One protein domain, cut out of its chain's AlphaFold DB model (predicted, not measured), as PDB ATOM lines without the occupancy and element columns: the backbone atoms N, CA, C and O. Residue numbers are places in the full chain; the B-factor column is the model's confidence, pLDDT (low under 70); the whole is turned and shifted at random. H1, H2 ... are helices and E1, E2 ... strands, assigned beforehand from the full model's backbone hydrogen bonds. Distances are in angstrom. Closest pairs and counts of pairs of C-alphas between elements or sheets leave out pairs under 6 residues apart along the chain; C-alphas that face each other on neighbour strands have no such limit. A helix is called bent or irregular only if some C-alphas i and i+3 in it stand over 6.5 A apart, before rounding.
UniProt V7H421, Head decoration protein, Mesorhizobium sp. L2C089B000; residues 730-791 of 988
ATOM      1  N   ALA A 730     129.884 122.774 153.482       71.94
ATOM      2  CA  ALA A 730     129.730 124.216 153.374       71.94
ATOM      3  C   ALA A 730     131.004 124.940 153.851       71.94
ATOM      4  O   ALA A 730     131.441 124.772 154.992       71.94
ATOM      5  N   ALA A 731     131.587 125.756 152.971       80.31
ATOM      6  CA  ALA A 731     132.652 126.688 153.318       80.31
ATOM      7  C   ALA A 731     132.044 128.074 153.576       80.31
ATOM      8  O   ALA A 731     131.411 128.651 152.691       80.31
ATOM      9  N   ILE A 732     132.218 128.603 154.787       85.19
ATOM     10  CA  ILE A 732     131.575 129.849 155.223       85.19
ATOM     11  C   ILE A 732     132.413 131.059 154.792       85.19
ATOM     12  O   ILE A 732     133.616 131.109 155.050       85.19
ATOM     13  N   GLY A 733     131.753 132.020 154.135       86.56
ATOM     14  CA  GLY A 733     132.308 133.300 153.679       86.56
ATOM     15  C   GLY A 733     132.696 134.263 154.808       86.56
ATOM     16  O   GLY A 733     132.122 134.191 155.896       86.56
ATOM     17  N   PRO A 734     133.602 135.229 154.555       88.44
ATOM     18  CA  PRO A 734     133.746 136.381 155.438       88.44
ATOM     19  C   PRO A 734     132.473 137.243 155.379       88.44
ATOM     20  O   PRO A 734     131.777 137.262 154.365       88.44
ATOM     21  N   ALA A 735     132.198 138.025 156.430       89.12
ATOM     22  CA  ALA A 735     131.027 138.915 156.482       89.12
ATOM     23  C   ALA A 735     130.991 139.975 155.354       89.12
ATOM     24  O   ALA A 735     129.936 140.515 155.034       89.12
ATOM     25  N   SER A 736     132.144 140.263 154.746       88.94
ATOM     26  CA  SER A 736     132.295 141.091 153.550       88.94
ATOM     27  C   SER A 736     133.563 140.698 152.793       88.94
ATOM     28  O   SER A 736     134.558 140.339 153.425       88.94
ATOM     29  N   SER A 737     133.566 140.846 151.470       91.62
ATOM     30  CA  SER A 737     134.754 140.721 150.616       91.62
ATOM     31  C   SER A 737     134.802 141.840 149.573       91.62
ATOM     32  O   SER A 737     133.778 142.432 149.222       91.62
ATOM     33  N   VAL A 738     135.999 142.149 149.075       92.00
ATOM     34  CA  VAL A 738     136.210 143.116 147.994       92.00
ATOM     35  C   VAL A 738     136.030 142.423 146.641       92.00
ATOM     36  O   VAL A 738     136.583 141.356 146.373       92.00
ATOM     37  N   SER A 739     135.246 143.041 145.756       89.31
ATOM     38  CA  SER A 739     134.984 142.500 144.419       89.31
ATOM     39  C   SER A 739     136.269 142.400 143.586       89.31
ATOM     40  O   SER A 739     137.021 143.366 143.480       89.31
ATOM     41  N   GLY A 740     136.505 141.236 142.971       85.44
ATOM     42  CA  GLY A 740     137.686 140.968 142.138       85.44
ATOM     43  C   GLY A 740     138.908 140.418 142.886       85.44
ATOM     44  O   GLY A 740     139.900 140.072 142.234       85.44
ATOM     45  N   ASN A 741     138.838 140.291 144.215       92.94
ATOM     46  CA  ASN A 741     139.846 139.579 144.996       92.94
ATOM     47  C   ASN A 741     139.682 138.056 144.897       92.94
ATOM     48  O   ASN A 741     138.599 137.534 144.631       92.94
ATOM     49  N   ILE A 742     140.781 137.339 145.126       91.75
ATOM     50  CA  ILE A 742     140.810 135.875 145.160       91.75
ATOM     51  C   ILE A 742     140.345 135.385 146.539       91.75
ATOM     52  O   ILE A 742     140.818 135.866 147.570       91.75
ATOM     53  N   THR A 743     139.457 134.395 146.572       93.00
ATOM     54  CA  THR A 743     139.041 133.707 147.804       93.00
ATOM     55  C   THR A 743     140.103 132.696 148.244       93.00
ATOM     56  O   THR A 743     140.562 131.895 147.430       93.00
ATOM     57  N   THR A 744     140.469 132.679 149.526       91.81
ATOM     58  CA  THR A 744     141.381 131.677 150.117       91.81
ATOM     59  C   THR A 744     140.765 131.032 151.356       91.81
ATOM     60  O   THR A 744     139.786 131.536 151.893       91.81
ATOM     61  N   PHE A 745     141.310 129.907 151.829       92.56
ATOM     62  CA  PHE A 745     140.896 129.330 153.112       92.56
ATOM     63  C   PHE A 745     141.549 130.063 154.289       92.56
ATOM     64  O   PHE A 745     142.721 130.441 154.228       92.56
ATOM     65  N   SER A 746     140.786 130.243 155.368       88.69
ATOM     66  CA  SER A 746     141.279 130.739 156.652       88.69
ATOM     67  C   SER A 746     141.598 129.551 157.562       88.69
ATOM     68  O   SER A 746     140.707 128.907 158.116       88.69
ATOM     69  N   GLY A 747     142.886 129.223 157.675       84.69
ATOM     70  CA  GLY A 747     143.360 128.050 158.413       84.69
ATOM     71  C   GLY A 747     143.254 126.733 157.632       84.69
ATOM     72  O   GLY A 747     143.087 126.711 156.414       84.69
ATOM     73  N   THR A 748     143.398 125.616 158.344       84.25
ATOM     74  CA  THR A 748     143.557 124.265 157.768       84.25
ATOM     75  C   THR A 748     142.266 123.448 157.676       84.25
ATOM     76  O   THR A 748     142.300 122.324 157.186       84.25
ATOM     77  N   SER A 749     141.127 123.978 158.135       78.81
ATOM     78  CA  SER A 749     139.871 123.216 158.238       78.81
ATOM     79  C   SER A 749     139.201 122.918 156.894       78.81
ATOM     80  O   SER A 749     138.386 122.005 156.817       78.81
ATOM     81  N   GLY A 750     139.475 123.714 155.853       82.75
ATOM     82  CA  GLY A 750     138.749 123.653 154.578       82.75
ATOM     83  C   GLY A 750     137.282 124.112 154.656       82.75
ATOM     84  O   GLY A 750     136.546 123.946 153.689       82.75
ATOM     85  N   LYS A 751     136.844 124.679 155.792       84.19
ATOM     86  CA  LYS A 751     135.438 125.057 156.065       84.19
ATOM     87  C   LYS A 751     135.227 126.566 156.267       84.19
ATOM     88  O   LYS A 751     134.090 127.019 156.320       84.19
ATOM     89  N   ILE A 752     136.297 127.356 156.367       88.12
ATOM     90  CA  ILE A 752     136.233 128.823 156.475       88.12
ATOM     91  C   ILE A 752     137.020 129.418 155.316       88.12
ATOM     92  O   ILE A 752     138.197 129.097 155.144       88.12
ATOM     93  N   ILE A 753     136.387 130.288 154.537       92.62
ATOM     94  CA  ILE A 753     137.035 131.063 153.479       92.62
ATOM     95  C   ILE A 753     137.109 132.543 153.862       92.62
ATOM     96  O   ILE A 753     136.311 133.051 154.644       92.62
ATOM     97  N   GLN A 754     138.098 133.236 153.312       93.56
ATOM     98  CA  GLN A 754     138.398 134.641 153.556       93.56
ATOM     99  C   GLN A 754     138.730 135.351 152.239       93.56
ATOM    100  O   GLN A 754     139.095 134.726 151.239       93.56
ATOM    101  N   ASP A 755     138.610 136.676 152.252       93.00
ATOM    102  CA  ASP A 755     139.186 137.529 151.218       93.00
ATOM    103  C   ASP A 755     140.716 137.521 151.378       93.00
ATOM    104  O   ASP A 755     141.227 137.795 152.464       93.00
ATOM    105  N   SER A 756     141.454 137.183 150.319       92.12
ATOM    106  CA  SER A 756     142.925 137.188 150.351       92.12
ATOM    107  C   SER A 756     143.545 138.584 150.437       92.12
ATOM    108  O   SER A 756     144.738 138.693 150.711       92.12
ATOM    109  N   GLY A 757     142.790 139.641 150.125       91.81
ATOM    110  CA  GLY A 757     143.338 140.973 149.869       91.81
ATOM    111  C   GLY A 757     144.108 141.084 148.544       91.81
ATOM    112  O   GLY A 757     144.689 142.136 148.274       91.81
ATOM    113  N   VAL A 758     144.128 140.026 147.721       92.81
ATOM    114  CA  VAL A 758     144.870 139.961 146.454       92.81
ATOM    115  C   VAL A 758     143.907 140.012 145.269       92.81
ATOM    116  O   VAL A 758     143.130 139.083 145.037       92.81
ATOM    117  N   ALA A 759     143.994 141.085 144.481       92.94
ATOM    118  CA  ALA A 759     143.174 141.299 143.291       92.94
ATOM    119  C   ALA A 759     143.792 140.673 142.030       92.94
ATOM    120  O   ALA A 759     145.009 140.734 141.823       92.94
ATOM    121  N   VAL A 760     142.963 140.149 141.122       92.19
ATOM    122  CA  VAL A 760     143.431 139.733 139.786       92.19
ATOM    123  C   VAL A 760     143.750 140.973 138.941       92.19
ATOM    124  O   VAL A 760     142.888 141.817 138.704       92.19
ATOM    125  N   SER A 761     144.990 141.087 138.456       90.31
ATOM    126  CA  SER A 761     145.468 142.258 137.712       90.31
ATOM    127  C   SER A 761     145.550 142.023 136.203       90.31
ATOM    128  O   SER A 761     146.174 141.079 135.711       90.31
ATOM    129  N   ILE A 762     144.960 142.951 135.451       90.62
ATOM    130  CA  ILE A 762     145.064 143.050 133.987       90.62
ATOM    131  C   ILE A 762     146.047 144.144 133.531       90.62
ATOM    132  O   ILE A 762     146.143 144.419 132.337       90.62
ATOM    133  N   ASP A 763     146.766 144.773 134.466       88.81
ATOM    134  CA  ASP A 763     147.742 145.828 134.179       88.81
ATOM    135  C   ASP A 763     148.979 145.263 133.467       88.81
ATOM    136  O   ASP A 763     149.866 144.684 134.089       88.81
ATOM    137  N   GLY A 764     149.041 145.446 132.148       87.12
ATOM    138  CA  GLY A 764     150.169 145.025 131.317       87.12
ATOM    139  C   GLY A 764     151.422 145.900 131.422       87.12
ATOM    140  O   GLY A 764     152.363 145.655 130.674       87.12
ATOM    141  N   THR A 765     151.445 146.923 132.286       88.50
ATOM    142  CA  THR A 765     152.619 147.798 132.474       88.50
ATOM    143  C   THR A 765     153.535 147.346 133.608       88.50
ATOM    144  O   THR A 765     154.724 147.653 133.569       88.50
ATOM    145  N   MET A 766     152.999 146.629 134.608       86.38
ATOM    146  CA  MET A 766     153.700 146.242 135.846       86.38
ATOM    147  C   MET A 766     154.405 147.420 136.551       86.38
ATOM    148  O   MET A 766     155.446 147.249 137.182       86.38
ATOM    149  N   ALA A 767     153.850 148.635 136.445       83.25
ATOM    150  CA  ALA A 767     154.526 149.868 136.858       83.25
ATOM    151  C   ALA A 767     154.684 150.048 138.383       83.25
ATOM    152  O   ALA A 767     155.458 150.900 138.820       83.25
ATOM    153  N   ALA A 768     153.955 149.278 139.197       80.81
ATOM    154  CA  ALA A 768     154.001 149.343 140.656       80.81
ATOM    155  C   ALA A 768     154.426 147.997 141.256       80.81
ATOM    156  O   ALA A 768     153.829 146.964 140.953       80.81
ATOM    157  N   ASN A 769     155.415 148.022 142.152       84.81
ATOM    158  CA  ASN A 769     155.842 146.851 142.915       84.81
ATOM    159  C   ASN A 769     154.895 146.644 144.110       84.81
ATOM    160  O   ASN A 769     155.009 147.360 145.106       84.81
ATOM    161  N   VAL A 770     153.921 145.737 143.980       83.19
ATOM    162  CA  VAL A 770     152.875 145.494 144.990       83.19
ATOM    163  C   VAL A 770     152.558 144.006 145.139       83.19
ATOM    164  O   VAL A 770     152.287 143.325 144.153       83.19
ATOM    165  N   ASP A 771     152.493 143.529 146.381       86.88
ATOM    166  CA  ASP A 771     152.176 142.126 146.703       86.88
ATOM    167  C   ASP A 771     150.658 141.837 146.736       86.88
ATOM    168  O   ASP A 771     150.225 140.693 146.852       86.88
ATOM    169  N   THR A 772     149.818 142.870 146.604       90.19
ATOM    170  CA  THR A 772     148.343 142.787 146.663       90.19
ATOM    171  C   THR A 772     147.679 142.520 145.306       90.19
ATOM    172  O   THR A 772     146.465 142.680 145.155       90.19
ATOM    173  N   LYS A 773     148.451 142.138 144.281       90.75
ATOM    174  CA  LYS A 773     147.945 141.903 142.919       90.75
ATOM    175  C   LYS A 773     148.567 140.673 142.268       90.75
ATOM    176  O   LYS A 773     149.782 140.530 142.237       90.75
ATOM    177  N   LEU A 774     147.729 139.840 141.652       91.38
ATOM    178  CA  LEU A 774     148.141 138.638 140.923       91.38
ATOM    179  C   LEU A 774     147.933 138.854 139.410       91.38
ATOM    180  O   LEU A 774     146.787 138.958 138.964       91.38
ATOM    181  N   PRO A 775     149.000 139.001 138.600       91.56
ATOM    182  CA  PRO A 775     148.869 139.378 137.195       91.56
ATOM    183  C   PRO A 775     148.385 138.223 136.308       91.56
ATOM    184  O   PRO A 775     148.862 137.095 136.393       91.56
ATOM    185  N   THR A 776     147.454 138.525 135.403       93.19
ATOM    186  CA  THR A 776     146.976 137.584 134.377       93.19
ATOM    187  C   THR A 776     148.056 137.265 133.338       93.19
ATOM    188  O   THR A 776     148.913 138.098 133.045       93.19
ATOM    189  N   GLU A 777     147.965 136.099 132.683       94.44
ATOM    190  CA  GLU A 777     148.873 135.726 131.583       94.44
ATOM    191  C   GLU A 777     148.918 136.802 130.485       94.44
ATOM    192  O   GLU A 777     149.986 137.131 129.975       94.44
ATOM    193  N   LYS A 778     147.770 137.420 130.168       92.44
ATOM    194  CA  LYS A 778     147.690 138.531 129.210       92.44
ATOM    195  C   LYS A 778     148.508 139.740 129.673       92.44
ATOM    196  O   LYS A 778     149.247 140.289 128.865       92.44
ATOM    197  N   ALA A 779     148.407 140.127 130.943       92.25
ATOM    198  CA  ALA A 779     149.175 141.236 131.503       92.25
ATOM    199  C   ALA A 779     150.686 140.948 131.477       92.25
ATOM    200  O   ALA A 779     151.460 141.771 130.990       92.25
ATOM    201  N   ILE A 780     151.098 139.744 131.896       91.69
ATOM    202  CA  ILE A 780     152.495 139.282 131.835       91.69
ATOM    203  C   ILE A 780     153.005 139.291 130.387       91.69
ATOM    204  O   ILE A 780     154.078 139.819 130.112       91.69
ATOM    205  N   ARG A 781     152.230 138.753 129.440       88.50
ATOM    206  CA  ARG A 781     152.578 138.707 128.013       88.50
ATOM    207  C   ARG A 781     152.696 140.108 127.410       88.50
ATOM    208  O   ARG A 781     153.617 140.341 126.636       88.50
ATOM    209  N   THR A 782     151.807 141.037 127.765       88.12
ATOM    210  CA  THR A 782     151.888 142.442 127.333       88.12
ATOM    211  C   THR A 782     153.153 143.115 127.863       88.12
ATOM    212  O   THR A 782     153.881 143.704 127.068       88.12
ATOM    213  N   TYR A 783     153.457 142.959 129.155       87.06
ATOM    214  CA  TYR A 783     154.686 143.477 129.757       87.06
ATOM    215  C   TYR A 783     155.935 142.892 129.083       87.06
ATOM    216  O   TYR A 783     156.788 143.630 128.601       87.06
ATOM    217  N   LEU A 784     156.009 141.563 128.945       84.56
ATOM    218  CA  LEU A 784     157.152 140.890 128.325       84.56
ATOM    219  C   LEU A 784     157.372 141.311 126.868       84.56
ATOM    220  O   LEU A 784     158.517 141.521 126.491       84.56
ATOM    221  N   VAL A 785     156.316 141.474 126.064       80.19
ATOM    222  CA  VAL A 785     156.429 141.934 124.664       80.19
ATOM    223  C   VAL A 785     156.836 143.410 124.566       80.19
ATOM    224  O   VAL A 785     157.483 143.798 123.596       80.19
ATOM    225  N   ALA A 786     156.479 144.238 125.553       74.81
ATOM    226  CA  ALA A 786     156.890 145.641 125.609       74.81
ATOM    227  C   ALA A 786     158.338 145.820 126.109       74.81
ATOM    228  O   ALA A 786     159.042 146.713 125.641       74.81
ATOM    229  N   THR A 787     158.787 144.979 127.046       73.50
ATOM    230  CA  THR A 787     160.108 145.079 127.695       73.50
ATOM    231  C   THR A 787     161.196 144.263 126.991       73.50
ATOM    232  O   THR A 787     162.358 144.666 126.996       73.50
ATOM    233  N   TYR A 788     160.849 143.133 126.366       67.69
ATOM    234  CA  TYR A 788     161.784 142.227 125.695       67.69
ATOM    235  C   TYR A 788     161.368 141.976 124.242       67.69
ATOM    236  O   TYR A 788     160.214 141.669 123.944       67.69
ATOM    237  N   GLN A 789     162.328 142.030 123.312       59.28
ATOM    238  CA  GLN A 789     162.070 141.594 121.938       59.28
ATOM    239  C   GLN A 789     161.843 140.081 121.878       59.28
ATOM    240  O   GLN A 789     162.613 139.295 122.431       59.28
ATOM    241  N   ALA A 790     160.805 139.671 121.149       57.50
ATOM    242  CA  ALA A 790     160.524 138.264 120.914       57.50
ATOM    243  C   ALA A 790     161.642 137.618 120.076       57.50
ATOM    244  O   ALA A 790     161.877 138.001 118.927       57.50
ATOM    245  N   ILE A 791     162.291 136.592 120.633       59.47
ATOM    246  CA  ILE A 791     163.233 135.738 119.903       59.47
ATOM    247  C   ILE A 791     162.416 134.884 118.925       59.47
ATOM    248  O   ILE A 791     161.883 133.837 119.286       59.47
TER     249      ILE A 791
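Overview. This is residues 730 to 791 of the 988 residues of the protein "Head decoration protein" of Mesorhizobium sp. L2C089B000 (UniProt V7H421). The model is a rod along which the bent strand E2 pairs first with E1, as a hairpin, then with short E3, while helix H1 extends the far end. The printed part has 62 residues, with E1, E2, E3 and H1 in that order; under half are in named elements, of mixed class. The mixed sheet runs E1, E2, E3. It is only just loose, close to extended, with a radius of gyration of the C-alphas of 15.6 A and spans of 48 by 20 by 16 A.

Along the chain. E1 is residues 741 to 745, from C-alpha 741 at (139.846, 139.579, 144.996). E2 is residues 753 to 761, 21.1 A long, and bends by 64 degrees at residue 757. E3 is residues 773 to 775. H1 is residues 777 to 787, 15.1 A long, ending at C-alpha 787 at (160.108, 145.079, 127.695).

Arrangement. E1 and E2 are antiparallel at 147 degrees, with N 744 and O 754 at 3.0 A. E2 and E3 are parallel at 53 degrees, with N 761 and O 774 at 2.8 A. E1 and E3 are apart. H1 only grazes the sheet, with residues 777 to 781; every O i to N i+4 pair in it is within hydrogen-bond range.

Size, cuts and confidence. The farthest C-alphas, of Ala 735 and Ile 791, are 48.8 A apart. The printed part has no cut. The link E2 to E3 is long, 11 residues. Residues 788 to 791 are under pLDDT 70.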